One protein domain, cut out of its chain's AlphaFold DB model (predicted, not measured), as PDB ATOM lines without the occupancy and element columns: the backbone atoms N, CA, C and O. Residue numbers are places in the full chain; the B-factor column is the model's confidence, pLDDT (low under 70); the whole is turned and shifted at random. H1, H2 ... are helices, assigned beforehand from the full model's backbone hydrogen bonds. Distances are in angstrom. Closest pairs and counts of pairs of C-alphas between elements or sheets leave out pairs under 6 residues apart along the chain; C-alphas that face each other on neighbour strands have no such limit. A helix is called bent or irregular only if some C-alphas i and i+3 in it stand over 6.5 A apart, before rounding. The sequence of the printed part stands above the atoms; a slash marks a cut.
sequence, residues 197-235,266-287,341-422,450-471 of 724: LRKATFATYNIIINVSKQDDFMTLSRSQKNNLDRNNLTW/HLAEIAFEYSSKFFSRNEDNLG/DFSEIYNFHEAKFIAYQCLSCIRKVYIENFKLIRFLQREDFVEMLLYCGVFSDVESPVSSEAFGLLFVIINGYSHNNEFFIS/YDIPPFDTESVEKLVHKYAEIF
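This is residues 197 to 235, 266 to 287, 341 to 422 and 450 to 471 of the 724 residues of an uncharacterized protein of Tritrichomonas foetus (UniProt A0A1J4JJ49). Five helices, H1, H4, H5, H7 and H8, pack into a bundle, with the hairpin of H7 and H8 at its core, H1 over H7, H5 over H8, and H4 on H1. H10 packs on H7, and an arm with H3 and parts of H2, residues 214 to 220 and 222 to 235, sticks out of this body. The printed part has 165 residues with ten named helices, H1 to H10 in chain order, and no named strand; its class is all helix. It is compact, with a radius of gyration of the C-alphas of 17.8 A and spans of 50 by 47 by 30 A, or 47 by 32 by 30 A without the arm.

The longest helix, H4, residues 266 to 287, touches H1, residues 197 to 213, with residues 268 to 275 alone, at a shallow tilt of 30 degrees, opposite ways; the closest C-alphas, of Ile 208 and Ala 268, are 5.9 A apart. H1 touches H5, residues 348 to 368, at a shallow tilt of 26 degrees, opposite ways, with C-alphas 200 and 355 closest at 4.2 A. H1 touches H7, residues 379 to 390, with residues 197 to 204 alone; C-alphas 201 and 388 are closest at 5.6 A. H7 and H8, residues 397 to 411, form a helical hairpin, a steep tilt of 36 degrees, only just past shallow, with C-alphas 389 and 399 closest at 4.1 A. H5 touches H8, with C-alphas 356 and 398 closest at 5.0 A. H6, residues 370 to 376, touches H5 only at the corner, and only just, with 3 pairs of C-alphas within 8 A, the closest those of Tyr 366 and Ile 373, 6.0 A. H10, residues 458 to 468, touches H7, with C-alphas 379 and 460 closest at 6.2 A. H2, residues 217 to 227, H3, residues 230 to 235, and H9, residues 415 to 420, touch no helix. O i to N i+4 pairs are all within hydrogen-bond range in H1, H3, H5, H7, H8 and H10, against 6 of 7 in H2, 15 of 18 in H4, 0 of 3 in H6 and 0 of 2 in H9; O i to N i+3 pairs within range are 3 of 4 in H6 and 2 of 3 in H9.

H4 is 32.9 A long, H5 30.3 A, H1 24.5 A and H8 21.1 A. C-alpha 197 of H1 is at (200.483, 142.031, 214.681), C-alpha 266 of H4 at (203.443, 162.594, 202.661), and C-alpha 468 of H10 at (200.034, 149.348, 196.076). H9 is irregular, with C-alphas 416 and 419 8.4 A apart.

Residues 236 to 265, 288 to 340 and 423 to 449 are not printed, with C-alpha gaps of 38.3 A, 21.9 A and 18.7 A. Of the links printed whole, none is long. pLDDT is under 70 in residues 215 to 235, 282 to 287, 341 to 344 and 416 to 422.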
ATOM      1  N   LEU A 197     200.602 141.166 215.858       96.88
ATOM      2  CA  LEU A 197     200.483 142.031 214.681       96.88
ATOM      3  C   LEU A 197     200.132 143.475 215.047       96.88
ATOM      4  O   LEU A 197     200.677 144.406 214.457       96.88
ATOM      5  N   ARG A 198     199.287 143.696 216.060       93.25
ATOM      6  CA  ARG A 198     199.009 145.046 216.574       93.25
ATOM      7  C   ARG A 198     200.255 145.694 217.161       93.25
ATOM      8  O   ARG A 198     200.497 146.869 216.895       93.25
ATOM      9  N   LYS A 199     201.064 144.946 217.920       94.75
ATOM     10  CA  LYS A 199     202.350 145.432 218.439       94.75
ATOM     11  C   LYS A 199     203.311 145.770 217.294       94.75
ATOM     12  O   LYS A 199     203.903 146.845 217.327       94.75
ATOM     13  N   ALA A 200     203.394 144.926 216.261       96.69
ATOM     14  CA  ALA A 200     204.199 145.183 215.061       96.69
ATOM     15  C   ALA A 200     203.745 146.443 214.303       96.69
ATOM     16  O   ALA A 200     204.562 147.290 213.941       96.69
ATOM     17  N   THR A 201     202.432 146.599 214.123       94.88
ATOM     18  CA  THR A 201     201.807 147.749 213.453       94.88
ATOM     19  C   THR A 201     202.077 149.033 214.232       94.88
ATOM     20  O   THR A 201     202.498 150.036 213.659       94.88
ATOM     21  N   PHE A 202     201.907 148.999 215.557       91.19
ATOM     22  CA  PHE A 202     202.196 150.135 216.430       91.19
ATOM     23  C   PHE A 202     203.686 150.503 216.433       91.19
ATOM     24  O   PHE A 202     204.037 151.680 216.363       91.19
ATOM     25  N   ALA A 203     204.577 149.513 216.474       93.50
ATOM     26  CA  ALA A 203     206.010 149.747 216.360       93.50
ATOM     27  C   ALA A 203     206.357 150.371 214.997       93.50
ATOM     28  O   ALA A 203     207.043 151.387 214.960       93.50
ATOM     29  N   THR A 204     205.788 149.872 213.895       94.12
ATOM     30  CA  THR A 204     205.963 150.464 212.556       94.12
ATOM     31  C   THR A 204     205.456 151.905 212.495       94.12
ATOM     32  O   THR A 204     206.139 152.784 211.985       94.12
ATOM     33  N   TYR A 205     204.309 152.196 213.105       90.94
ATOM     34  CA  TYR A 205     203.814 153.565 213.234       90.94
ATOM     35  C   TYR A 205     204.810 154.494 213.960       90.94
ATOM     36  O   TYR A 205     205.038 155.621 213.520       90.94
ATOM     37  N   ASN A 206     205.482 154.012 215.012       89.56
ATOM     38  CA  ASN A 206     206.539 154.776 215.684       89.56
ATOM     39  C   ASN A 206     207.772 155.000 214.793       89.56
ATOM     40  O   ASN A 206     208.389 156.059 214.898       89.56
ATOM     41  N   ILE A 207     208.128 154.061 213.905       89.75
ATOM     42  CA  ILE A 207     209.206 154.262 212.916       89.75
ATOM     43  C   ILE A 207     208.895 155.512 212.085       89.75
ATOM     44  O   ILE A 207     209.707 156.431 212.026       89.75
ATOM     45  N   ILE A 208     207.685 155.587 211.533       86.69
ATOM     46  CA  ILE A 208     207.240 156.673 210.651       86.69
ATOM     47  C   ILE A 208     207.220 158.021 211.372       86.69
ATOM     48  O   ILE A 208     207.705 159.011 210.831       86.69
ATOM     49  N   ILE A 209     206.696 158.069 212.603       85.31
ATOM     50  CA  ILE A 209     206.688 159.303 213.407       85.31
ATOM     51  C   ILE A 209     208.113 159.794 213.668       85.31
ATOM     52  O   ILE A 209     208.373 160.994 213.646       85.31
ATOM     53  N   ASN A 210     209.036 158.884 213.975       85.38
ATOM     54  CA  ASN A 210     210.417 159.273 214.222       85.38
ATOM     55  C   ASN A 210     211.087 159.782 212.937       85.38
ATOM     56  O   ASN A 210     211.797 160.783 212.997       85.38
ATOM     57  N   VAL A 211     210.805 159.163 211.784       82.00
ATOM     58  CA  VAL A 211     211.290 159.627 210.472       82.00
ATOM     59  C   VAL A 211     210.720 161.000 210.116       82.00
ATOM     60  O   VAL A 211     211.455 161.848 209.627       82.00
ATOM     61  N   SER A 212     209.437 161.260 210.387       79.69
ATOM     62  CA  SER A 212     208.809 162.547 210.053       79.69
ATOM     63  C   SER A 212     209.260 163.705 210.945       79.69
ATOM     64  O   SER A 212     209.197 164.855 210.523       79.69
ATOM     65  N   LYS A 213     209.719 163.416 212.169       80.31
ATOM     66  CA  LYS A 213     210.291 164.412 213.093       80.31
ATOM     67  C   LYS A 213     211.747 164.751 212.792       80.31
ATOM     68  O   LYS A 213     212.223 165.796 213.226       80.31
ATOM     69  N   GLN A 214     212.471 163.852 212.135       72.38
ATOM     70  CA  GLN A 214     213.875 164.050 211.808       72.38
ATOM     71  C   GLN A 214     213.992 164.634 210.398       72.38
ATOM     72  O   GLN A 214     214.199 163.896 209.436       72.38
ATOM     73  N   ASP A 215     213.951 165.967 210.287       58.88
ATOM     74  CA  ASP A 215     214.365 166.676 209.061       58.88
ATOM     75  C   ASP A 215     215.800 166.263 208.626       58.88
ATOM     76  O   ASP A 215     216.142 166.299 207.443       58.88
ATOM     77  N   ASP A 216     216.606 165.760 209.574       51.34
ATOM     78  CA  ASP A 216     217.992 165.302 209.409       51.34
ATOM     79  C   ASP A 216     218.168 163.800 209.075       51.34
ATOM     80  O   ASP A 216     219.304 163.340 208.912       51.34
ATOM     81  N   PHE A 217     217.117 162.978 208.936       47.56
ATOM     82  CA  PHE A 217     217.326 161.549 208.605       47.56
ATOM     83  C   PHE A 217     217.972 161.360 207.215       47.56
ATOM     84  O   PHE A 217     218.731 160.414 206.979       47.56
ATOM     85  N   MET A 218     217.787 162.340 206.324       50.25
ATOM     86  CA  MET A 218     218.461 162.415 205.023       50.25
ATOM     87  C   MET A 218     219.994 162.428 205.132       50.25
ATOM     88  O   MET A 218     220.680 162.016 204.196       50.25
ATOM     89  N   THR A 219     220.559 162.862 206.262       49.62
ATOM     90  CA  THR A 219     222.016 162.924 206.467       49.62
ATOM     91  C   THR A 219     222.648 161.570 206.803       49.62
ATOM     92  O   THR A 219     223.804 161.347 206.446       49.62
ATOM     93  N   LEU A 220     221.912 160.633 207.415       43.03
ATOM     94  CA  LEU A 220     222.428 159.302 207.784       43.03
ATOM     95  C   LEU A 220     222.486 158.338 206.589       43.03
ATOM     96  O   LEU A 220     223.481 157.637 206.415       43.03
ATOM     97  N   SER A 221     221.476 158.355 205.709       51.22
ATOM     98  CA  SER A 221     221.542 157.609 204.439       51.22
ATOM     99  C   SER A 221     222.648 158.164 203.529       51.22
ATOM    100  O   SER A 221     223.394 157.401 202.918       51.22
ATOM    101  N   ARG A 222     222.834 159.494 203.516       49.16
ATOM    102  CA  ARG A 222     223.948 160.148 202.811       49.16
ATOM    103  C   ARG A 222     225.314 159.788 203.393       49.16
ATOM    104  O   ARG A 222     226.238 159.606 202.616       49.16
ATOM    105  N   SER A 223     225.476 159.653 204.711       46.75
ATOM    106  CA  SER A 223     226.778 159.293 205.297       46.75
ATOM    107  C   SER A 223     227.151 157.829 205.045       46.75
ATOM    108  O   SER A 223     228.302 157.546 204.727       46.75
ATOM    109  N   GLN A 224     226.186 156.903 205.088       47.97
ATOM    110  CA  GLN A 224     226.422 155.506 204.710       47.97
ATOM    111  C   GLN A 224     226.673 155.342 203.202       47.97
ATOM    112  O   GLN A 224     227.529 154.547 202.822       47.97
ATOM    113  N   LYS A 225     226.014 156.136 202.343       54.38
ATOM    114  CA  LYS A 225     226.274 156.152 200.890       54.38
ATOM    115  C   LYS A 225     227.572 156.848 200.505       54.38
ATOM    116  O   LYS A 225     228.273 156.349 199.641       54.38
ATOM    117  N   ASN A 226     227.955 157.919 201.193       52.12
ATOM    118  CA  ASN A 226     229.270 158.535 201.012       52.12
ATOM    119  C   ASN A 226     230.411 157.605 201.470       52.12
ATOM    120  O   ASN A 226     231.533 157.754 200.997       52.12
ATOM    121  N   ASN A 227     230.125 156.636 202.352       46.62
ATOM    122  CA  ASN A 227     231.065 155.580 202.745       46.62
ATOM    123  C   ASN A 227     231.116 154.396 201.756       46.62
ATOM    124  O   ASN A 227     232.100 153.656 201.763       46.62
ATOM    125  N   LEU A 228     230.120 154.225 200.871       52.25
ATOM    126  CA  LEU A 228     230.277 153.485 199.607       52.25
ATOM    127  C   LEU A 228     231.100 154.375 198.666       52.25
ATOM    128  O   LEU A 228     230.608 155.019 197.748       52.25
ATOM    129  N   ASP A 229     232.374 154.474 199.014       54.62
ATOM    130  CA  ASP A 229     233.347 155.428 198.510       54.62
ATOM    131  C   ASP A 229     233.412 155.450 196.967       54.62
ATOM    132  O   ASP A 229     233.215 154.427 196.306       54.62
ATOM    133  N   ARG A 230     233.795 156.582 196.361       54.31
ATOM    134  CA  ARG A 230     234.102 156.654 194.910       54.31
ATOM    135  C   ARG A 230     235.172 155.628 194.501       54.31
ATOM    136  O   ARG A 230     235.211 155.179 193.354       54.31
ATOM    137  N   ASN A 231     236.003 155.218 195.457       53.91
ATOM    138  CA  ASN A 231     236.974 154.139 195.316       53.91
ATOM    139  C   ASN A 231     236.311 152.769 195.057       53.91
ATOM    140  O   ASN A 231     236.844 151.980 194.276       53.91
ATOM    141  N   ASN A 232     235.112 152.516 195.605       58.31
ATOM    142  CA  ASN A 232     234.339 151.304 195.324       58.31
ATOM    143  C   ASN A 232     233.781 151.275 193.890       58.31
ATOM    144  O   ASN A 232     233.835 150.261 193.208       58.31
ATOM    145  N   LEU A 233     233.333 152.413 193.368       61.09
ATOM    146  CA  LEU A 233     232.875 152.495 191.976       61.09
ATOM    147  C   LEU A 233     234.009 152.289 190.960       61.09
ATOM    148  O   LEU A 233     233.755 151.864 189.836       61.09
ATOM    149  N   THR A 234     235.252 152.595 191.340       62.00
ATOM    150  CA  THR A 234     236.412 152.476 190.444       62.00
ATOM    151  C   THR A 234     236.818 151.015 190.265       62.00
ATOM    152  O   THR A 234     236.903 150.571 189.126       62.00
ATOM    153  N   TRP A 235     236.944 150.229 191.349       64.69
ATOM    154  CA  TRP A 235     237.238 148.795 191.190       64.69
ATOM    155  C   TRP A 235     236.110 148.079 190.452       64.69
ATOM    156  O   TRP A 235     236.393 147.283 189.568       64.69
ATOM    157  N   HIS A 266     204.727 162.992 203.249       76.88
ATOM    158  CA  HIS A 266     203.443 162.594 202.661       76.88
ATOM    159  C   HIS A 266     203.066 161.157 203.053       76.88
ATOM    160  O   HIS A 266     201.944 160.899 203.479       76.88
ATOM    161  N   LEU A 267     204.037 160.237 203.013       74.06
ATOM    162  CA  LEU A 267     203.849 158.865 203.495       74.06
ATOM    163  C   LEU A 267     203.482 158.829 204.983       74.06
ATOM    164  O   LEU A 267     202.641 158.027 205.384       74.06
ATOM    165  N   ALA A 268     204.060 159.716 205.796       77.31
ATOM    166  CA  ALA A 268     203.714 159.826 207.208       77.31
ATOM    167  C   ALA A 268     202.272 160.305 207.439       77.31
ATOM    168  O   ALA A 268     201.599 159.787 208.330       77.31
ATOM    169  N   GLU A 269     201.781 161.247 206.632       81.44
ATOM    170  CA  GLU A 269     200.390 161.713 206.679       81.44
ATOM    171  C   GLU A 269     199.410 160.591 206.295       81.44
ATOM    172  O   GLU A 269     198.449 160.340 207.027       81.44
ATOM    173  N   ILE A 270     199.695 159.850 205.217       82.00
ATOM    174  CA  ILE A 270     198.886 158.690 204.800       82.00
ATOM    175  C   ILE A 270     198.894 157.614 205.891       82.00
ATOM    176  O   ILE A 270     197.841 157.104 206.279       82.00
ATOM    177  N   ALA A 271     200.067 157.281 206.434       82.44
ATOM    178  CA  ALA A 271     200.183 156.302 207.506       82.44
ATOM    179  C   ALA A 271     199.396 156.714 208.756       82.44
ATOM    180  O   ALA A 271     198.744 155.878 209.386       82.44
ATOM    181  N   PHE A 272     199.419 158.002 209.112       83.12
ATOM    182  CA  PHE A 272     198.631 158.545 210.216       83.12
ATOM    183  C   PHE A 272     197.125 158.386 209.969       83.12
ATOM    184  O   PHE A 272     196.389 157.944 210.851       83.12
ATOM    185  N   GLU A 273     196.656 158.672 208.755       84.56
ATOM    186  CA  GLU A 273     195.253 158.481 208.387       84.56
ATOM    187  C   GLU A 273     194.833 157.003 208.475       84.56
ATOM    188  O   GLU A 273     193.787 156.673 209.051       84.56
ATOM    189  N   TYR A 274     195.658 156.102 207.935       81.12
ATOM    190  CA  TYR A 274     195.389 154.664 207.932       81.12
ATOM    191  C   TYR A 274     195.398 154.093 209.345       81.12
ATOM    192  O   TYR A 274     194.450 153.409 209.730       81.12
ATOM    193  N   SER A 275     196.416 154.418 210.142       76.12
ATOM    194  CA  SER A 275     196.502 153.988 211.537       76.12
ATOM    195  C   SER A 275     195.329 154.520 212.363       76.12
ATOM    196  O   SER A 275     194.714 153.749 213.096       76.12
ATOM    197  N   SER A 276     194.929 155.785 212.188       75.62
ATOM    198  CA  SER A 276     193.765 156.343 212.885       75.62
ATOM    199  C   SER A 276     192.478 155.578 212.564       75.62
ATOM    200  O   SER A 276     191.734 155.242 213.483       75.62
ATOM    201  N   LYS A 277     192.215 155.277 211.284       77.00
ATOM    202  CA  LYS A 277     191.044 154.484 210.862       77.00
ATOM    203  C   LYS A 277     191.115 153.047 211.377       77.00
ATOM    204  O   LYS A 277     190.096 152.456 211.738       77.00
ATOM    205  N   PHE A 278     192.313 152.476 211.383       72.19
ATOM    206  CA  PHE A 278     192.566 151.103 211.789       72.19
ATOM    207  C   PHE A 278     192.343 150.901 213.293       72.19
ATOM    208  O   PHE A 278     191.621 149.986 213.701       72.19
ATOM    209  N   PHE A 279     192.905 151.779 214.126       73.62
ATOM    210  CA  PHE A 279     192.724 151.715 215.574       73.62
ATOM    211  C   PHE A 279     191.268 152.010 215.973       73.62
ATOM    212  O   PHE A 279     190.729 151.291 216.809       73.62
ATOM    213  N   SER A 280     190.572 152.922 215.279       74.62
ATOM    214  CA  SER A 280     189.158 153.215 215.566       74.62
ATOM    215  C   SER A 280     188.188 152.088 215.174       74.62
ATOM    216  O   SER A 280     187.243 151.795 215.898       74.62
ATOM    217  N   ARG A 281     188.386 151.409 214.027       70.38
ATOM    218  CA  ARG A 281     187.488 150.313 213.577       70.38
ATOM    219  C   ARG A 281     187.500 149.110 214.518       70.38
ATOM    220  O   ARG A 281     186.511 148.383 214.636       70.38
ATOM    221  N   ASN A 282     188.632 148.885 215.169       58.06
ATOM    222  CA  ASN A 282     188.809 147.768 216.078       58.06
ATOM    223  C   ASN A 282     188.041 147.952 217.399       58.06
ATOM    224  O   ASN A 282     187.579 146.953 217.956       58.06
ATOM    225  N   GLU A 283     187.804 149.191 217.848       54.12
ATOM    226  CA  GLU A 283     186.948 149.479 219.012       54.12
ATOM    227  C   GLU A 283     185.520 148.935 218.812       54.12
ATOM    228  O   GLU A 283     184.950 148.289 219.699       54.12
ATOM    229  N   ASP A 284     184.956 149.133 217.618       54.66
ATOM    230  CA  ASP A 284     183.580 148.740 217.301       54.66
ATOM    231  C   ASP A 284     183.427 147.227 217.093       54.66
ATOM    232  O   ASP A 284     182.415 146.629 217.488       54.66
ATOM    233  N   ASN A 285     184.431 146.585 216.492       50.00
ATOM    234  CA  ASN A 285     184.388 145.161 216.169       50.00
ATOM    235  C   ASN A 285     184.633 144.268 217.391       50.00
ATOM    236  O   ASN A 285     183.919 143.271 217.540       50.00
ATOM    237  N   LEU A 286     185.532 144.643 218.313       47.22
ATOM    238  CA  LEU A 286     185.678 143.937 219.594       47.22
ATOM    239  C   LEU A 286     184.398 144.025 220.440       47.22
ATOM    240  O   LEU A 286     184.002 143.047 221.070       47.22
ATOM    241  N   GLY A 287     183.680 145.151 220.403       46.59
ATOM    242  CA  GLY A 287     182.383 145.274 221.077       46.59
ATOM    243  C   GLY A 287     181.279 144.384 220.477       46.59
ATOM    244  O   GLY A 287     180.363 143.954 221.185       46.59
ATOM    245  N   ASP A 341     199.954 152.577 228.673       41.59
ATOM    246  CA  ASP A 341     201.170 153.369 228.798       41.59
ATOM    247  C   ASP A 341     201.778 153.645 227.415       41.59
ATOM    248  O   ASP A 341     202.773 153.055 227.018       41.59
ATOM    249  N   PHE A 342     201.160 154.550 226.650       43.38
ATOM    250  CA  PHE A 342     201.782 155.120 225.447       43.38
ATOM    251  C   PHE A 342     202.933 156.094 225.790       43.38
ATOM    252  O   PHE A 342     203.337 156.884 224.938       43.38
ATOM    253  N   SER A 343     203.474 156.066 227.020       42.75
ATOM    254  CA  SER A 343     204.751 156.727 227.321       42.75
ATOM    255  C   SER A 343     205.932 156.057 226.620       42.75
ATOM    256  O   SER A 343     206.977 156.688 226.469       42.75
ATOM    257  N   GLU A 344     205.756 154.826 226.129       58.69
ATOM    258  CA  GLU A 344     206.730 154.133 225.290       58.69
ATOM    259  C   GLU A 344     206.730 154.717 223.868       58.69
ATOM    260  O   GLU A 344     206.337 154.078 222.891       58.69
ATOM    261  N   ILE A 345     207.170 155.970 223.741       73.12
ATOM    262  CA  ILE A 345     207.700 156.465 222.473       73.12
ATOM    263  C   ILE A 345     209.017 155.726 222.270       73.12
ATOM    264  O   ILE A 345     210.042 156.093 222.846       73.12
ATOM    265  N   TYR A 346     208.980 154.663 221.473       81.06
ATOM    266  CA  TYR A 346     210.199 153.983 221.065       81.06
ATOM    267  C   TYR A 346     211.047 154.939 220.240       81.06
ATOM    268  O   TYR A 346     210.542 155.663 219.371       81.06
ATOM    269  N   ASN A 347     212.356 154.904 220.465       90.44
ATOM    270  CA  ASN A 347     213.262 155.476 219.482       90.44
ATOM    271  C   ASN A 347     213.168 154.671 218.170       90.44
ATOM    272  O   ASN A 347     212.698 153.531 218.145       90.44
ATOM    273  N   PHE A 348     213.628 155.262 217.071       89.31
ATOM    274  CA  PHE A 348     213.547 154.660 215.739       89.31
ATOM    275  C   PHE A 348     214.109 153.224 215.672       89.31
ATOM    276  O   PHE A 348     213.471 152.336 215.105       89.31
ATOM    277  N   HIS A 349     215.274 152.972 216.278       91.44
ATOM    278  CA  HIS A 349     215.922 151.657 216.240       91.44
ATOM    279  C   HIS A 349     215.174 150.610 217.066       91.44
ATOM    280  O   HIS A 349     215.013 149.476 216.622       91.44
ATOM    281  N   GLU A 350     214.689 150.994 218.243       93.25
ATOM    282  CA  GLU A 350     213.884 150.132 219.103       93.25
ATOM    283  C   GLU A 350     212.550 149.778 218.438       93.25
ATOM    284  O   GLU A 350     212.184 148.606 218.391       93.25
ATOM    285  N   ALA A 351     211.875 150.755 217.824       93.88
ATOM    286  CA  ALA A 351     210.654 150.534 217.051       93.88
ATOM    287  C   ALA A 351     210.887 149.542 215.897       93.88
ATOM    288  O   ALA A 351     210.135 148.578 215.735       93.88
ATOM    289  N   LYS A 352     211.971 149.738 215.133       93.94
ATOM    290  CA  LYS A 352     212.393 148.842 214.046       93.94
ATOM    291  C   LYS A 352     212.656 147.423 214.551       93.94
ATOM    292  O   LYS A 352     212.176 146.463 213.949       93.94
ATOM    293  N   PHE A 353     213.368 147.286 215.669       95.31
ATOM    294  CA  PHE A 353     213.679 145.991 216.268       95.31
ATOM    295  C   PHE A 353     212.429 145.274 216.790       95.31
ATOM    296  O   PHE A 353     212.244 144.099 216.488       95.31
ATOM    297  N   ILE A 354     211.538 145.967 217.506       95.81
ATOM    298  CA  ILE A 354     210.285 145.391 218.021       95.81
ATOM    299  C   ILE A 354     209.393 144.916 216.871       95.81
ATOM    300  O   ILE A 354     208.921 143.781 216.904       95.81
ATOM    301  N   ALA A 355     209.188 145.749 215.843       96.81
ATOM    302  CA  ALA A 355     208.393 145.370 214.675       96.81
ATOM    303  C   ALA A 355     208.950 144.103 214.010       96.81
ATOM    304  O   ALA A 355     208.200 143.167 213.731       96.81
ATOM    305  N   TYR A 356     210.273 144.041 213.828       97.56
ATOM    306  CA  TYR A 356     210.945 142.867 213.279       97.56
ATOM    307  C   TYR A 356     210.762 141.626 214.163       97.56
ATOM    308  O   TYR A 356     210.396 140.575 213.649       97.56
ATOM    309  N   GLN A 357     210.953 141.733 215.483       97.69
ATOM    310  CA  GLN A 357     210.794 140.599 216.404       97.69
ATOM    311  C   GLN A 357     209.361 140.054 216.401       97.69
ATOM    312  O   GLN A 357     209.176 138.840 216.376       97.69
ATOM    313  N   CYS A 358     208.347 140.925 216.339       98.31
ATOM    314  CA  CYS A 358     206.955 140.500 216.199       98.31
ATOM    315  C   CYS A 358     206.711 139.703 214.911       98.31
ATOM    316  O   CYS A 358     206.113 138.630 214.957       98.31
ATOM    317  N   LEU A 359     207.172 140.205 213.763       98.19
ATOM    318  CA  LEU A 359     206.963 139.527 212.480       98.19
ATOM    319  C   LEU A 359     207.792 138.239 212.378       98.19
ATOM    320  O   LEU A 359     207.277 137.206 211.955       98.19
ATOM    321  N   SER A 360     209.039 138.262 212.854       97.31
ATOM    322  CA  SER A 360     209.903 137.082 212.905       97.31
ATOM    323  C   SER A 360     209.347 136.002 213.834       97.31
ATOM    324  O   SER A 360     209.514 134.827 213.522       97.31
ATOM    325  N   CYS A 361     208.689 136.367 214.941       98.06
ATOM    326  CA  CYS A 361     207.980 135.425 215.809       98.06
ATOM    327  C   CYS A 361     206.920 134.657 215.009       98.06
ATOM    328  O   CYS A 361     206.932 133.430 214.981       98.06
ATOM    329  N   ILE A 362     206.073 135.372 214.258       98.12
ATOM    330  CA  ILE A 362     205.042 134.762 213.408       98.12
ATOM    331  C   ILE A 362     205.669 133.870 212.332       98.12
ATOM    332  O   ILE A 362     205.201 132.751 212.121       98.12
ATOM    333  N   ARG A 363     206.742 134.329 211.674       96.75
ATOM    334  CA  ARG A 363     207.441 133.530 210.661       96.75
ATOM    335  C   ARG A 363     208.002 132.234 211.245       96.75
ATOM    336  O   ARG A 363     207.818 131.191 210.628       96.75
ATOM    337  N   LYS A 364     208.661 132.281 212.407       96.75
ATOM    338  CA  LYS A 364     209.199 131.081 213.073       96.75
ATOM    339  C   LYS A 364     208.089 130.100 213.450       96.75
ATOM    340  O   LYS A 364     208.184 128.931 213.098       96.75
ATOM    341  N   VAL A 365     206.996 130.597 214.037       96.38
ATOM    342  CA  VAL A 365     205.810 129.784 214.358       96.38
ATOM    343  C   VAL A 365     205.259 129.081 213.118       96.38
ATOM    344  O   VAL A 365     204.894 127.910 213.173       96.38
ATOM    345  N   TYR A 366     205.215 129.782 211.985       93.06
ATOM    346  CA  TYR A 366     204.807 129.200 210.711       93.06
ATOM    347  C   TYR A 366     205.802 128.148 210.188       93.06
ATOM    348  O   TYR A 366     205.361 127.102 209.726       93.06
ATOM    349  N   ILE A 367     207.112 128.394 210.258       92.44
ATOM    350  CA  ILE A 367     208.126 127.429 209.798       92.44
ATOM    351  C   ILE A 367     208.047 126.131 210.614       92.44
ATOM    352  O   ILE A 367     208.079 125.049 210.038       92.44
ATOM    353  N   GLU A 368     207.892 126.236 211.935       94.62
ATOM    354  CA  GLU A 368     207.785 125.079 212.833       94.62
ATOM    355  C   GLU A 368     206.432 124.362 212.716       94.62
ATOM    356  O   GLU A 368     206.356 123.138 212.812       94.62
ATOM    357  N   ASN A 369     205.342 125.104 212.495       94.50
ATOM    358  CA  ASN A 369     204.003 124.540 212.364       94.50
ATOM    359  C   ASN A 369     203.184 125.290 211.305       94.50
ATOM    360  O   ASN A 369     202.335 126.140 211.604       94.50
ATOM    361  N   PHE A 370     203.397 124.915 210.041       92.56
ATOM    362  CA  PHE A 370     202.796 125.589 208.885       92.56
ATOM    363  C   PHE A 370     201.268 125.679 208.975       92.56
ATOM    364  O   PHE A 370     200.685 126.689 208.582       92.56
ATOM    365  N   LYS A 371     200.598 124.679 209.568       93.94
ATOM    366  CA  LYS A 371     199.131 124.630 209.702       93.94
ATOM    367  C   LYS A 371     198.566 125.841 210.445       93.94
ATOM    368  O   LYS A 371     197.389 126.160 210.266       93.94
ATOM    369  N   LEU A 372     199.369 126.524 211.262       94.81
ATOM    370  CA  LEU A 372     198.949 127.709 212.006       94.81
ATOM    371  C   LEU A 372     198.750 128.945 211.124       94.81
ATOM    372  O   LEU A 372     197.996 129.834 211.520       94.81
ATOM    373  N   ILE A 373     199.308 128.988 209.908       93.75
ATOM    374  CA  ILE A 373     199.105 130.123 208.992       93.75
ATOM    375  C   ILE A 373     197.627 130.314 208.620       93.75
ATOM    376  O   ILE A 373     197.211 131.424 208.308       93.75
ATOM    377  N   ARG A 374     196.792 129.266 208.700       94.88
ATOM    378  CA  ARG A 374     195.343 129.384 208.454       94.88
ATOM    379  C   ARG A 374     194.678 130.386 209.402       94.88
ATOM    380  O   ARG A 374     193.693 131.020 209.046       94.88
ATOM    381  N   PHE A 375     195.227 130.563 210.608       95.56
ATOM    382  CA  PHE A 375     194.748 131.562 211.565       95.56
ATOM    383  C   PHE A 375     195.147 132.989 211.174       95.56
ATOM    384  O   PHE A 375     194.581 133.943 211.710       95.56
ATOM    385  N   LEU A 376     196.087 133.135 210.232       96.25
ATOM    386  CA  LEU A 376     196.480 134.409 209.643       96.25
ATOM    387  C   LEU A 376     195.672 134.798 208.398       96.25
ATOM    388  O   LEU A 376     195.779 135.932 207.938       96.25
ATOM    389  N   GLN A 377     194.829 133.899 207.881       96.50
ATOM    390  CA  GLN A 377     193.953 134.130 206.728       96.50
ATOM    391  C   GLN A 377     192.721 134.960 207.122       96.50
ATOM    392  O   GLN A 377     191.578 134.502 207.084       96.50
ATOM    393  N   ARG A 378     192.971 136.193 207.567       96.19
ATOM    394  CA  ARG A 378     191.958 137.197 207.894       96.19
ATOM    395  C   ARG A 378     192.316 138.520 207.236       96.19
ATOM    396  O   ARG A 378     193.473 138.934 207.252       96.19
ATOM    397  N   GLU A 379     191.311 139.210 206.710       96.06
ATOM    398  CA  GLU A 379     191.494 140.488 206.011       96.06
ATOM    399  C   GLU A 379     192.156 141.557 206.896       96.06
ATOM    400  O   GLU A 379     193.038 142.275 206.439       96.06
ATOM    401  N   ASP A 380     191.817 141.611 208.188       95.00
ATOM    402  CA  ASP A 380     192.415 142.561 209.129       95.00
ATOM    403  C   ASP A 380     193.896 142.274 209.413       95.00
ATOM    404  O   ASP A 380     194.667 143.199 209.661       95.00
ATOM    405  N   PHE A 381     194.321 141.012 209.347       96.94
ATOM    406  CA  PHE A 381     195.730 140.649 209.518       96.94
ATOM    407  C   PHE A 381     196.536 140.924 208.254       96.94
ATOM    408  O   PHE A 381     197.659 141.418 208.347       96.94
ATOM    409  N   VAL A 382     195.943 140.674 207.083       97.56
ATOM    410  CA  VAL A 382     196.506 141.099 205.796       97.56
ATOM    411  C   VAL A 382     196.700 142.618 205.788       97.56
ATOM    412  O   VAL A 382     197.776 143.083 205.427       97.56
ATOM    413  N   GLU A 383     195.721 143.395 206.267       96.19
ATOM    414  CA  GLU A 383     195.844 144.855 206.377       96.19
ATOM    415  C   GLU A 383     196.985 145.275 207.317       96.19
ATOM    416  O   GLU A 383     197.784 146.138 206.952       96.19
ATOM    417  N   MET A 384     197.115 144.647 208.494       97.06
ATOM    418  CA  MET A 384     198.221 144.923 209.427       97.06
ATOM    419  C   MET A 384     199.591 144.615 208.817       97.06
ATOM    420  O   MET A 384     200.537 145.386 208.991       97.06
ATOM    421  N   LEU A 385     199.715 143.503 208.092       98.12
ATOM    422  CA  LEU A 385     200.959 143.136 207.422       98.12
ATOM    423  C   LEU A 385     201.274 144.087 206.261       98.12
ATOM    424  O   LEU A 385     202.420 144.510 206.133       98.12
ATOM    425  N   LEU A 386     200.277 144.481 205.460       97.12
ATOM    426  CA  LEU A 386     200.451 145.476 204.397       97.12
ATOM    427  C   LEU A 386     200.913 146.813 204.977       97.12
ATOM    428  O   LEU A 386     201.855 147.407 204.460       97.12
ATOM    429  N   TYR A 387     200.323 147.239 206.097       95.88
ATOM    430  CA  TYR A 387     200.755 148.428 206.824       95.88
ATOM    431  C   TYR A 387     202.216 148.313 207.280       95.88
ATOM    432  O   TYR A 387     203.011 149.221 207.037       95.88
ATOM    433  N   CYS A 388     202.592 147.193 207.908       96.94
ATOM    434  CA  CYS A 388     203.973 146.952 208.336       96.94
ATOM    435  C   CYS A 388     204.949 146.965 207.146       96.94
ATOM    436  O   CYS A 388     206.042 147.516 207.246       96.94
ATOM    437  N   GLY A 389     204.548 146.382 206.016       96.31
ATOM    438  CA  GLY A 389     205.336 146.330 204.792       96.31
ATOM    439  C   GLY A 389     205.561 147.709 204.176       96.31
ATOM    440  O   GLY A 389     206.703 148.161 204.071       96.31
ATOM    441  N   VAL A 390     204.468 148.386 203.819       94.31
ATOM    442  CA  VAL A 390     204.450 149.658 203.073       94.31
ATOM    443  C   VAL A 390     205.015 150.822 203.875       94.31
ATOM    444  O   VAL A 390     205.674 151.685 203.307       94.31
ATOM    445  N   PHE A 391     204.801 150.848 205.189       93.25
ATOM    446  CA  PHE A 391     205.219 151.982 206.009       93.25
ATOM    447  C   PHE A 391     206.421 151.699 206.917       93.25
ATOM    448  O   PHE A 391     206.685 152.439 207.866       93.25
ATOM    449  N   SER A 392     207.158 150.625 206.651       93.00
ATOM    450  CA  SER A 392     208.465 150.433 207.277       93.00
ATOM    451  C   SER A 392     209.535 151.329 206.646       93.00
ATOM    452  O   SER A 392     209.329 151.961 205.615       93.00
ATOM    453  N   ASP A 393     210.688 151.413 207.306       88.50
ATOM    454  CA  ASP A 393     211.872 152.077 206.761       88.50
ATOM    455  C   ASP A 393     212.392 151.341 205.508       88.50
ATOM    456  O   ASP A 393     212.359 150.109 205.448       88.50
ATOM    457  N   VAL A 394     212.891 152.097 204.525       87.88
ATOM    458  CA  VAL A 394     213.267 151.604 203.185       87.88
ATOM    459  C   VAL A 394     214.348 150.516 203.211       87.88
ATOM    460  O   VAL A 394     214.365 149.639 202.349       87.88
ATOM    461  N   GLU A 395     215.198 150.530 204.243       85.12
ATOM    462  CA  GLU A 395     216.257 149.542 204.501       85.12
ATOM    463  C   GLU A 395     215.913 148.599 205.668       85.12
ATOM    464  O   GLU A 395     216.779 147.992 206.307       85.12
ATOM    465  N   SER A 396     214.641 148.520 206.051       85.62
ATOM    466  CA  SER A 396     214.216 147.721 207.189       85.62
ATOM    467  C   SER A 396     213.899 146.280 206.819       85.62
ATOM    468  O   SER A 396     213.114 146.055 205.895       85.62
ATOM    469  N   PRO A 397     214.371 145.290 207.607       93.06
ATOM    470  CA  PRO A 397     213.934 143.907 207.442       93.06
ATOM    471  C   PRO A 397     212.448 143.721 207.789       93.06
ATOM    472  O   PRO A 397     211.879 142.683 207.473       93.06
ATOM    473  N   VAL A 398     211.794 144.720 208.397       96.31
ATOM    474  CA  VAL A 398     210.346 144.706 208.667       96.31
ATOM    475  C   VAL A 398     209.549 144.525 207.371       96.31
ATOM    476  O   VAL A 398     208.650 143.687 207.342       96.31
ATOM    477  N   SER A 399     209.908 145.232 206.289       95.94
ATOM    478  CA  SER A 399     209.244 145.084 204.984       95.94
ATOM    479  C   SER A 399     209.360 143.660 204.449       95.94
ATOM    480  O   SER A 399     208.373 143.037 204.068       95.94
ATOM    481  N   SER A 400     210.579 143.132 204.486       95.56
ATOM    482  CA  SER A 400     210.929 141.782 204.073       95.56
ATOM    483  C   SER A 400     210.104 140.717 204.788       95.56
ATOM    484  O   SER A 400     209.563 139.829 204.134       95.56
ATOM    485  N   GLU A 401     210.020 140.799 206.115       97.38
ATOM    486  CA  GLU A 401     209.263 139.848 206.931       97.38
ATOM    487  C   GLU A 401     207.753 139.973 206.676       97.38
ATOM    488  O   GLU A 401     207.072 138.970 206.465       97.38
ATOM    489  N   ALA A 402     207.227 141.201 206.618       98.00
ATOM    490  CA  ALA A 402     205.804 141.445 206.394       98.00
ATOM    491  C   ALA A 402     205.335 140.943 205.019       98.00
ATOM    492  O   ALA A 402     204.357 140.197 204.930       98.00
ATOM    493  N   PHE A 403     206.044 141.310 203.947       97.75
ATOM    494  CA  PHE A 403     205.705 140.877 202.592       97.75
ATOM    495  C   PHE A 403     205.978 139.386 202.369       97.75
ATOM    496  O   PHE A 403     205.222 138.738 201.650       97.75
ATOM    497  N   GLY A 404     206.989 138.813 203.030       95.44
ATOM    498  CA  GLY A 404     207.215 137.365 203.028       95.44
ATOM    499  C   GLY A 404     206.035 136.592 203.626       95.44
ATOM    500  O   GLY A 404     205.533 135.656 203.004       95.44
ATOM    501  N   LEU A 405     205.532 137.025 204.789       96.94
ATOM    502  CA  LEU A 405     204.334 136.445 205.409       96.94
ATOM    503  C   LEU A 405     203.091 136.611 204.524       96.94
ATOM    504  O   LEU A 405     202.351 135.648 204.323       96.94
ATOM    505  N   LEU A 406     202.878 137.803 203.954       97.50
ATOM    506  CA  LEU A 406     201.770 138.059 203.025       97.50
ATOM    507  C   LEU A 406     201.812 137.147 201.804       97.50
ATOM    508  O   LEU A 406     200.771 136.646 201.388       97.50
ATOM    509  N   PHE A 407     202.999 136.910 201.247       95.50
ATOM    510  CA  PHE A 407     203.153 136.095 200.049       95.50
ATOM    511  C   PHE A 407     202.670 134.666 200.302       95.50
ATOM    512  O   PHE A 407     201.916 134.130 199.490       95.50
ATOM    513  N   VAL A 408     203.040 134.091 201.451       93.88
ATOM    514  CA  VAL A 408     202.587 132.762 201.885       93.88
ATOM    515  C   VAL A 408     201.083 132.750 202.167       93.88
ATOM    516  O   VAL A 408     200.389 131.827 201.750       93.88
ATOM    517  N   ILE A 409     200.551 133.772 202.848       95.75
ATOM    518  CA  ILE A 409     199.116 133.851 203.174       95.75
ATOM    519  C   ILE A 409     198.268 133.911 201.895       95.75
ATOM    520  O   ILE A 409     197.308 133.151 201.760       95.75
ATOM    521  N   ILE A 410     198.625 134.793 200.958       95.69
ATOM    522  CA  ILE A 410     197.850 135.057 199.738       95.69
ATOM    523  C   ILE A 410     197.975 133.897 198.751       95.69
ATOM    524  O   ILE A 410     196.970 133.459 198.202       95.69
ATOM    525  N   ASN A 411     199.181 133.362 198.539       92.25
ATOM    526  CA  ASN A 411     199.416 132.340 197.512       92.25
ATOM    527  C   ASN A 411     199.322 130.898 198.028       92.25
ATOM    528  O   ASN A 411     199.339 129.963 197.226       92.25
ATOM    529  N   GLY A 412     199.177 130.711 199.340       90.75
ATOM    530  CA  GLY A 412     199.128 129.398 199.969       90.75
ATOM    531  C   GLY A 412     200.507 128.746 200.078       90.75
ATOM    532  O   GLY A 412     201.542 129.335 199.759       90.75
ATOM    533  N   TYR A 413     200.521 127.498 200.541       86.62
ATOM    534  CA  TYR A 413     201.746 126.722 200.739       86.62
ATOM    535  C   TYR A 413     201.551 125.251 200.360       86.62
ATOM    536  O   TYR A 413     200.467 124.685 200.531       86.62
ATOM    537  N   SER A 414     202.618 124.629 199.856       82.88
ATOM    538  CA  SER A 414     202.700 123.192 199.573       82.88
ATOM    539  C   SER A 414     204.133 122.717 199.837       82.88
ATOM    540  O   SER A 414     205.063 123.386 199.391       82.88
ATOM    541  N   HIS A 415     204.334 121.590 200.527       77.06
ATOM    542  CA  HIS A 415     205.667 121.038 200.848       77.06
ATOM    543  C   HIS A 415     206.476 120.701 199.595       77.06
ATOM    544  O   HIS A 415     207.685 120.882 199.565       77.06
ATOM    545  N   ASN A 416     205.808 120.351 198.493       66.75
ATOM    546  CA  ASN A 416     206.473 120.171 197.197       66.75
ATOM    547  C   ASN A 416     207.092 121.481 196.653       66.75
ATOM    548  O   ASN A 416     207.758 121.474 195.617       66.75
ATOM    549  N   ASN A 417     206.874 122.610 197.337       61.91
ATOM    550  CA  ASN A 417     207.402 123.929 197.017       61.91
ATOM    551  C   ASN A 417     208.519 124.389 197.979       61.91
ATOM    552  O   ASN A 417     208.711 125.599 198.112       61.91
ATOM    553  N   GLU A 418     209.269 123.472 198.606       55.22
ATOM    554  CA  GLU A 418     210.374 123.734 199.562       55.22
ATOM    555  C   GLU A 418     211.415 124.795 199.135       55.22
ATOM    556  O   GLU A 418     212.144 125.330 199.967       55.22
ATOM    557  N   PHE A 419     211.438 125.197 197.863       54.09
ATOM    558  CA  PHE A 419     212.266 126.291 197.349       54.09
ATOM    559  C   PHE A 419     212.054 127.662 198.018       54.09
ATOM    560  O   PHE A 419     212.921 128.521 197.890       54.09
ATOM    561  N   PHE A 420     210.934 127.913 198.703       55.06
ATOM    562  CA  PHE A 420     210.662 129.245 199.268       55.06
ATOM    563  C   PHE A 420     211.274 129.492 200.657       55.06
ATOM    564  O   PHE A 420     211.387 130.651 201.055       55.06
ATOM    565  N   ILE A 421     211.656 128.445 201.399       53.41
ATOM    566  CA  ILE A 421     212.082 128.568 202.808       53.41
ATOM    567  C   ILE A 421     213.600 128.361 202.980       53.41
ATOM    568  O   ILE A 421     214.189 128.898 203.917       53.41
ATOM    569  N   SER A 422     214.275 127.679 202.049       45.81
ATOM    570  CA  SER A 422     215.673 127.236 202.204       45.81
ATOM    571  C   SER A 422     216.766 128.291 201.949       45.81
ATOM    572  O   SER A 422     217.937 127.943 201.834       45.81
ATOM    573  N   TYR A 450     197.297 121.572 198.081       81.75
ATOM    574  CA  TYR A 450     197.811 122.627 198.941       81.75
ATOM    575  C   TYR A 450     197.748 122.140 200.381       81.75
ATOM    576  O   TYR A 450     196.705 121.672 200.839       81.75
ATOM    577  N   ASP A 451     198.850 122.286 201.105       87.19
ATOM    578  CA  ASP A 451     198.840 122.073 202.549       87.19
ATOM    579  C   ASP A 451     198.093 123.210 203.245       87.19
ATOM    580  O   ASP A 451     197.394 122.997 204.237       87.19
ATOM    581  N   ILE A 452     198.199 124.416 202.673       88.38
ATOM    582  CA  ILE A 452     197.408 125.591 203.022       88.38
ATOM    583  C   ILE A 452     196.889 126.222 201.727       88.38
ATOM    584  O   ILE A 452     197.706 126.633 200.894       88.38
ATOM    585  N   PRO A 453     195.564 126.344 201.546       90.88
ATOM    586  CA  PRO A 453     195.003 126.977 200.361       90.88
ATOM    587  C   PRO A 453     195.335 128.479 200.322       90.88
ATOM    588  O   PRO A 453     195.444 129.097 201.381       90.88
ATOM    589  N   PRO A 454     195.460 129.088 199.131       92.75
ATOM    590  CA  PRO A 454     195.640 130.534 198.991       92.75
ATOM    591  C   PRO A 454     194.484 131.327 199.615       92.75
ATOM    592  O   PRO A 454     193.318 130.956 199.464       92.75
ATOM    593  N   PHE A 455     194.793 132.443 200.279       95.38
ATOM    594  CA  PHE A 455     193.804 133.405 200.777       95.38
ATOM    595  C   PHE A 455     193.592 134.548 199.775       95.38
ATOM    596  O   PHE A 455     193.871 135.712 200.051       95.38
ATOM    597  N   ASP A 456     193.122 134.176 198.586       90.31
ATOM    598  CA  ASP A 456     192.949 135.052 197.422       90.31
ATOM    599  C   ASP A 456     191.463 135.411 197.250       90.31
ATOM    600  O   ASP A 456     190.739 134.828 196.439       90.31
ATOM    601  N   THR A 457     190.959 136.293 198.120       94.75
ATOM    602  CA  THR A 457     189.586 136.816 198.033       94.75
ATOM    603  C   THR A 457     189.567 138.165 197.315       94.75
ATOM    604  O   THR A 457     190.514 138.942 197.410       94.75
ATOM    605  N   GLU A 458     188.442 138.514 196.686       94.81
ATOM    606  CA  GLU A 458     188.262 139.830 196.045       94.81
ATOM    607  C   GLU A 458     188.483 140.998 197.032       94.81
ATOM    608  O   GLU A 458     188.958 142.068 196.652       94.81
ATOM    609  N   SER A 459     188.152 140.817 198.318       95.75
ATOM    610  CA  SER A 459     188.405 141.842 199.339       95.75
ATOM    611  C   SER A 459     189.895 142.011 199.639       95.75
ATOM    612  O   SER A 459     190.362 143.144 199.753       95.75
ATOM    613  N   VAL A 460     190.651 140.910 199.699       95.94
ATOM    614  CA  VAL A 460     192.110 140.925 199.856       95.94
ATOM    615  C   VAL A 460     192.786 141.539 198.631       95.94
ATOM    616  O   VAL A 460     193.662 142.382 198.798       95.94
ATOM    617  N   GLU A 461     192.348 141.208 197.416       95.12
ATOM    618  CA  GLU A 461     192.868 141.798 196.174       95.12
ATOM    619  C   GLU A 461     192.668 143.325 196.142       95.12
ATOM    620  O   GLU A 461     193.617 144.082 195.924       95.12
ATOM    621  N   LYS A 462     191.458 143.804 196.468       96.06
ATOM    622  CA  LYS A 462     191.171 145.245 196.593       96.06
ATOM    623  C   LYS A 462     192.044 145.919 197.644       96.06
ATOM    624  O   LYS A 462     192.496 147.046 197.446       96.06
ATOM    625  N   LEU A 463     192.274 145.245 198.767       95.69
ATOM    626  CA  LEU A 463     193.126 145.748 199.833       95.69
ATOM    627  C   LEU A 463     194.592 145.842 199.385       95.69
ATOM    628  O   LEU A 463     195.230 146.861 199.634       95.69
ATOM    629  N   VAL A 464     195.108 144.828 198.688       96.31
ATOM    630  CA  VAL A 464     196.460 144.834 198.110       96.31
ATOM    631  C   VAL A 464     196.619 145.999 197.135       96.31
ATOM    632  O   VAL A 464     197.571 146.764 197.275       96.31
ATOM    633  N   HIS A 465     195.670 146.201 196.217       95.56
ATOM    634  CA  HIS A 465     195.711 147.325 195.275       95.56
ATOM    635  C   HIS A 465     195.673 148.688 195.971       95.56
ATOM    636  O   HIS A 465     196.493 149.547 195.667       95.56
ATOM    637  N   LYS A 466     194.814 148.858 196.981       94.50
ATOM    638  CA  LYS A 466     194.744 150.086 197.791       94.50
ATOM    639  C   LYS A 466     196.085 150.452 198.442       94.50
ATOM    640  O   LYS A 466     196.376 151.629 198.628       94.50
ATOM    641  N   TYR A 467     196.872 149.463 198.865       95.00
ATOM    642  CA  TYR A 467     198.202 149.704 199.436       95.00
ATOM    643  C   TYR A 467     199.284 149.862 198.363       95.00
ATOM    644  O   TYR A 467     200.227 150.622 198.576       95.00
ATOM    645  N   ALA A 468     199.137 149.196 197.216       94.62
ATOM    646  CA  ALA A 468     200.034 149.348 196.076       94.62
ATOM    647  C   ALA A 468     199.995 150.772 195.493       94.62
ATOM    648  O   ALA A 468     201.046 151.290 195.136       94.62
ATOM    649  N   GLU A 469     198.837 151.446 195.500       90.06
ATOM    650  CA  GLU A 469     198.702 152.848 195.056       90.06
ATOM    651  C   GLU A 469     199.572 153.836 195.855       90.06
ATOM    652  O   GLU A 469     199.971 154.879 195.343       90.06
ATOM    653  N   ILE A 470     199.897 153.518 197.113       88.00
ATOM    654  CA  ILE A 470     200.761 154.353 197.968       88.00
ATOM    655  C   ILE A 470     202.248 154.115 197.650       88.00
ATOM    656  O   ILE A 470     203.117 154.904 198.025       88.00
ATOM    657  N   PHE A 471     202.556 153.003 196.985       85.50
ATOM    658  CA  PHE A 471     203.896 152.467 196.844       85.50
ATOM    659  C   PHE A 471     204.381 152.611 195.402       85.50
ATOM    660  O   PHE A 471     203.852 151.952 194.522       85.50
TER     661      PHE A 471